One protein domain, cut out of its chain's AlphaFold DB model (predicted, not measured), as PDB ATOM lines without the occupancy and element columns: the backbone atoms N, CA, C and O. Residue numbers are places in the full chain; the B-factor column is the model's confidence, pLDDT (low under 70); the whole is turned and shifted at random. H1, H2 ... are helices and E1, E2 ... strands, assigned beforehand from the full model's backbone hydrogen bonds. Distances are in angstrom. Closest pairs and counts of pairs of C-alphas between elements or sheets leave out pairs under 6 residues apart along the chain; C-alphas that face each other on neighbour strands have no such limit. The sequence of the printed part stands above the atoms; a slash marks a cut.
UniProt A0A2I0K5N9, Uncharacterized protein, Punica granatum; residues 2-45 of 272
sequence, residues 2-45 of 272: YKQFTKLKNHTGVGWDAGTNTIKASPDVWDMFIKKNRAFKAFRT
ATOM      1  N   TYR A   2     159.863 198.741 157.603       84.69
ATOM      2  CA  TYR A   2     159.112 198.958 156.345       84.69
ATOM      3  C   TYR A   2     158.188 200.193 156.371       84.69
ATOM      4  O   TYR A   2     158.357 201.108 155.575       84.69
ATOM      5  N   LYS A   3     157.279 200.287 157.356       86.56
ATOM      6  CA  LYS A   3     156.327 201.413 157.470       86.56
ATOM      7  C   LYS A   3     157.007 202.787 157.571       86.56
ATOM      8  O   LYS A   3     156.518 203.763 157.016       86.56
ATOM      9  N   GLN A   4     158.135 202.864 158.277       87.31
ATOM     10  CA  GLN A   4     158.903 204.107 158.434       87.31
ATOM     11  C   GLN A   4     159.549 204.519 157.113       87.31
ATOM     12  O   GLN A   4     159.521 205.691 156.754       87.31
ATOM     13  N   PHE A   5     160.085 203.544 156.383       86.19
ATOM     14  CA  PHE A   5     160.709 203.765 155.090       86.19
ATOM     15  C   PHE A   5     159.693 204.170 154.019       86.19
ATOM     16  O   PHE A   5     159.914 205.140 153.306       86.19
ATOM     17  N   THR A   6     158.532 203.510 153.966       87.88
ATOM     18  CA  THR A   6     157.439 203.893 153.058       87.88
ATOM     19  C   THR A   6     156.921 205.301 153.364       87.88
ATOM     20  O   THR A   6     156.671 206.073 152.446       87.88
ATOM     21  N   LYS A   7     156.835 205.684 154.646       88.38
ATOM     22  CA  LYS A   7     156.467 207.053 155.043       88.38
ATOM     23  C   LYS A   7     157.480 208.100 154.571       88.38
ATOM     24  O   LYS A   7     157.074 209.189 154.188       88.38
ATOM     25  N   LEU A   8     158.772 207.776 154.609       88.88
ATOM     26  CA  LEU A   8     159.829 208.645 154.092       88.88
ATOM     27  C   LEU A   8     159.766 208.746 152.562       88.88
ATOM     28  O   LEU A   8     159.808 209.847 152.030       88.88
ATOM     29  N   LYS A   9     159.607 207.612 151.870       86.56
ATOM     30  CA  LYS A   9     159.497 207.545 150.405       86.56
ATOM     31  C   LYS A   9     158.330 208.375 149.863       86.56
ATOM     32  O   LYS A   9     158.457 208.989 148.818       86.56
ATOM     33  N   ASN A  10     157.203 208.388 150.572       87.19
ATOM     34  CA  ASN A  10     155.991 209.093 150.149       87.19
ATOM     35  C   ASN A  10     155.996 210.593 150.508       87.19
ATOM     36  O   ASN A  10     154.977 211.258 150.341       87.19
ATOM     37  N   HIS A  11     157.094 211.126 151.050       87.38
ATOM     38  CA  HIS A  11     157.196 212.545 151.369       87.38
ATOM     39  C   HIS A  11     157.537 213.370 150.120       87.38
ATOM     40  O   HIS A  11     158.379 212.974 149.316       87.38
ATOM     41  N   THR A  12     156.925 214.546 149.974       84.12
ATOM     42  CA  THR A  12     157.197 215.472 148.864       84.12
ATOM     43  C   THR A  12     158.686 215.830 148.799       84.12
ATOM     44  O   THR A  12     159.310 216.097 149.829       84.12
ATOM     45  N   GLY A  13     159.267 215.813 147.595       79.94
ATOM     46  CA  GLY A  13     160.688 216.116 147.375       79.94
ATOM     47  C   GLY A  13     161.650 214.963 147.689       79.94
ATOM     48  O   GLY A  13     162.861 215.174 147.748       79.94
ATOM     49  N   VAL A  14     161.130 213.750 147.899       87.00
ATOM     50  CA  VAL A  14     161.931 212.538 148.075       87.00
ATOM     51  C   VAL A  14     161.908 211.710 146.791       87.00
ATOM     52  O   VAL A  14     160.864 211.219 146.373       87.00
ATOM     53  N   GLY A  15     163.077 211.538 146.174       86.25
ATOM     54  CA  GLY A  15     163.289 210.646 145.039       86.25
ATOM     55  C   GLY A  15     163.647 209.236 145.508       86.25
ATOM     56  O   GLY A  15     164.493 209.051 146.386       86.25
ATOM     57  N   TRP A  16     163.011 208.225 144.920       87.50
ATOM     58  CA  TRP A  16     163.344 206.822 145.157       87.50
ATOM     59  C   TRP A  16     164.095 206.244 143.966       87.50
ATOM     60  O   TRP A  16     163.574 206.257 142.854       87.50
ATOM     61  N   ASP A  17     165.277 205.687 144.218       85.31
ATOM     62  CA  ASP A  17     166.017 204.929 143.216       85.31
ATOM     63  C   ASP A  17     165.780 203.424 143.423       85.31
ATOM     64  O   ASP A  17     166.212 202.836 144.421       85.31
ATOM     65  N   ALA A  18     165.053 202.805 142.488       78.62
ATOM     66  CA  ALA A  18     164.672 201.395 142.574       78.62
ATOM     67  C   ALA A  18     165.847 200.430 142.335       78.62
ATOM     68  O   ALA A  18     165.829 199.323 142.870       78.62
ATOM     69  N   GLY A  19     166.871 200.838 141.576       77.50
ATOM     70  CA  GLY A  19     168.035 199.995 141.281       77.50
ATOM     71  C   GLY A  19     168.979 199.859 142.476       77.50
ATOM     72  O   GLY A  19     169.426 198.766 142.816       77.50
ATOM     73  N   THR A  20     169.230 200.962 143.176       77.50
ATOM     74  CA  THR A  20     170.113 201.026 144.351       77.50
ATOM     75  C   THR A  20     169.363 200.893 145.675       77.50
ATOM     76  O   THR A  20     169.987 200.879 146.738       77.50
ATOM     77  N   ASN A  21     168.028 200.805 145.638       82.44
ATOM     78  CA  ASN A  21     167.153 200.772 146.811       82.44
ATOM     79  C   ASN A  21     167.501 201.862 147.844       82.44
ATOM     80  O   ASN A  21     167.527 201.632 149.065       82.44
ATOM     81  N   THR A  22     167.796 203.058 147.336       84.06
ATOM     82  CA  THR A  22     168.269 204.189 148.131       84.06
ATOM     83  C   THR A  22     167.380 205.407 147.917       84.06
ATOM     84  O   THR A  22     166.921 205.702 146.817       84.06
ATOM     85  N   ILE A  23     167.126 206.123 149.009       88.19
ATOM     86  CA  ILE A  23     166.353 207.359 148.991       88.19
ATOM     87  C   ILE A  23     167.294 208.534 148.708       88.19
ATOM     88  O   ILE A  23     168.257 208.759 149.446       88.19
ATOM     89  N   LYS A  24     166.994 209.300 147.660       88.06
ATOM     90  CA  LYS A  24     167.646 210.568 147.324       88.06
ATOM     91  C   LYS A  24     166.742 211.706 147.794       88.06
ATOM     92  O   LYS A  24     165.622 211.854 147.324       88.06
ATOM     93  N   ALA A  25     167.211 212.492 148.753       88.69
ATOM     94  CA  ALA A  25     166.471 213.630 149.289       88.69
ATOM     95  C   ALA A  25     167.442 214.736 149.704       88.69
ATOM     96  O   ALA A  25     168.607 214.449 150.003       88.69
ATOM     97  N   SER A  26     166.944 215.975 149.748       90.06
ATOM     98  CA  SER A  26     167.692 217.121 150.279       90.06
ATOM     99  C   SER A  26     168.131 216.863 151.735       90.06
ATOM    100  O   SER A  26     167.393 216.200 152.481       90.06
ATOM    101  N   PRO A  27     169.301 217.375 152.168       88.56
ATOM    102  CA  PRO A  27     169.721 217.349 153.569       88.56
ATOM    103  C   PRO A  27     168.635 217.831 154.540       88.56
ATOM    104  O   PRO A  27     168.426 217.182 155.563       88.56
ATOM    105  N   ASP A  28     167.873 218.868 154.176       90.31
ATOM    106  CA  ASP A  28     166.816 219.440 155.027       90.31
ATOM    107  C   ASP A  28     165.695 218.434 155.315       90.31
ATOM    108  O   ASP A  28     165.199 218.307 156.440       90.31
ATOM    109  N   VAL A  29     165.317 217.659 154.291       90.06
ATOM    110  CA  VAL A  29     164.310 216.603 154.419       90.06
ATOM    111  C   VAL A  29     164.842 215.514 155.345       90.06
ATOM    112  O   VAL A  29     164.147 215.102 156.277       90.06
ATOM    113  N   TRP A  30     166.091 215.083 155.153       91.56
ATOM    114  CA  TRP A  30     166.723 214.108 156.041       91.56
ATOM    115  C   TRP A  30     166.766 214.583 157.493       91.56
ATOM    116  O   TRP A  30     166.414 213.804 158.382       91.56
ATOM    117  N   ASP A  31     167.129 215.836 157.744       91.38
ATOM    118  CA  ASP A  31     167.237 216.386 159.096       91.38
ATOM    119  C   ASP A  31     165.876 216.482 159.789       91.38
ATOM    120  O   ASP A  31     165.753 216.104 160.960       91.38
ATOM    121  N   MET A  32     164.816 216.846 159.062       90.88
ATOM    122  CA  MET A  32     163.450 216.796 159.587       90.88
ATOM    123  C   MET A  32     163.058 215.381 160.047       90.88
ATOM    124  O   MET A  32     162.468 215.211 161.122       90.88
ATOM    125  N   PHE A  33     163.364 214.351 159.253       89.00
ATOM    126  CA  PHE A  33     163.034 212.968 159.606       89.00
ATOM    127  C   PHE A  33     163.926 212.426 160.725       89.00
ATOM    128  O   PHE A  33     163.417 211.792 161.652       89.00
ATOM    129  N   ILE A  34     165.223 212.729 160.700       91.12
ATOM    130  CA  ILE A  34     166.186 212.340 161.738       91.12
ATOM    131  C   ILE A  34     165.839 212.989 163.085       91.12
ATOM    132  O   ILE A  34     165.955 212.324 164.120       91.12
ATOM    133  N   LYS A  35     165.365 214.244 163.086       91.56
ATOM    134  CA  LYS A  35     164.886 214.943 164.290       91.56
ATOM    135  C   LYS A  35     163.671 214.244 164.901       91.56
ATOM    136  O   LYS A  35     163.610 214.093 166.116       91.56
ATOM    137  N   LYS A  36     162.732 213.777 164.068       88.75
ATOM    138  CA  LYS A  36     161.546 213.022 164.518       88.75
ATOM    139  C   LYS A  36     161.898 211.613 164.993       88.75
ATOM    140  O   LYS A  36     161.268 211.102 165.912       88.75
ATOM    141  N   ASN A  37     162.866 210.961 164.352       87.50
ATOM    142  CA  ASN A  37     163.305 209.623 164.727       87.50
ATOM    143  C   ASN A  37     164.750 209.366 164.275       87.50
ATOM    144  O   ASN A  37     165.059 209.295 163.084       87.50
ATOM    145  N   ARG A  38     165.644 209.117 165.236       86.50
ATOM    146  CA  ARG A  38     167.066 208.881 164.945       86.50
ATOM    147  C   ARG A  38     167.333 207.615 164.126       86.50
ATOM    148  O   ARG A  38     168.392 207.528 163.506       86.50
ATOM    149  N   ALA A  39     166.380 206.682 164.036       82.69
ATOM    150  CA  ALA A  39     166.486 205.501 163.177       82.69
ATOM    151  C   ALA A  39     166.645 205.856 161.684       82.69
ATOM    152  O   ALA A  39     167.215 205.067 160.930       82.69
ATOM    153  N   PHE A  40     166.224 207.055 161.254       86.69
ATOM    154  CA  PHE A  40     166.405 207.502 159.869       86.69
ATOM    155  C   PHE A  40     167.868 207.736 159.476       86.69
ATOM    156  O   PHE A  40     168.197 207.622 158.296       86.69
ATOM    157  N   LYS A  41     168.778 207.924 160.447       88.19
ATOM    158  CA  LYS A  41     170.224 207.973 160.171       88.19
ATOM    159  C   LYS A  41     170.733 206.675 159.544       88.19
ATOM    160  O   LYS A  41     171.570 206.720 158.650       88.19
ATOM    161  N   ALA A  42     170.205 205.529 159.980       86.19
ATOM    162  CA  ALA A  42     170.594 204.230 159.442       86.19
ATOM    163  C   ALA A  42     170.111 204.036 157.997       86.19
ATOM    164  O   ALA A  42     170.808 203.408 157.207       86.19
ATOM    165  N   PHE A  43     168.961 204.611 157.626       85.62
ATOM    166  CA  PHE A  43     168.475 204.565 156.244       85.62
ATOM    167  C   PHE A  43     169.287 205.459 155.307       85.62
ATOM    168  O   PHE A  43     169.463 205.093 154.150       85.62
ATOM    169  N   ARG A  44     169.830 206.579 155.801       85.12
ATOM    170  CA  ARG A  44     170.726 207.440 155.016       85.12
ATOM    171  C   ARG A  44     172.065 206.763 154.710       85.12
ATOM    172  O   ARG A  44     172.581 206.928 153.615       85.12
ATOM    173  N   THR A  45     172.627 206.018 155.665       85.12
ATOM    174  CA  THR A  45     173.950 205.384 155.511       85.12
ATOM    175  C   THR A  45     173.892 203.998 154.878       85.12
ATOM    176  O   THR A  45     174.753 203.666 154.071       85.12
TER     177      THR A  45
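What this domain is: This is residues 2 to 45 of the 272 residues of an uncharacterized protein of Punica granatum (UniProt A0A2I0K5N9). A small strand hairpin, E1 and E2, makes one end of the domain and a helical hairpin, H2 and H3, the other, with H1 near both. The printed part has 44 residues, with named elements in the order H1, E1, E2, H2, H3; the sheet E1 - E2 is antiparallel and the class mixed. It is compact, radius of gyration of the C-alphas 9.6 A, spanning 27 by 19 by 18 A.

How they stand to each other: H1, residues 2 to 9, comes closest to E1, residues 14 to 17, at the C-alphas of Lys 9 and Trp 16, 6.5 A apart. E1 and E2, residues 22 to 25, form an antiparallel hairpin; N 15 and O 24, 2.8 A apart, are within hydrogen-bond range. H2, residues 27 to 36, and H3, residues 40 to 45, touch as a helical hairpin, opposite ways at a steep tilt of 42 degrees; their closest C-alphas, Ile 34 and Phe 40, are 5.2 A apart. H1 and H2 are close but not clearly touching, closest C-alphas Leu 8 and Phe 33, 7.7 A. In H1, H2 and H3 every O i to N i+4 pair is within hydrogen-bond range.

Where its parts are: H1, 10.4 A long, begins at C-alpha 2 (159.112, 198.958, 156.345). E1 measures 9.9 A, E2 9.7 A and H2 14.3 A. H3, 9.0 A, ends at C-alpha 45 (173.950, 205.384, 155.511).

The domain as a whole: The farthest C-alphas, Gly 19 and Lys 35, are 27.6 A apart. The printed part has no cut, the four links are tight, and no printed residue is under 70.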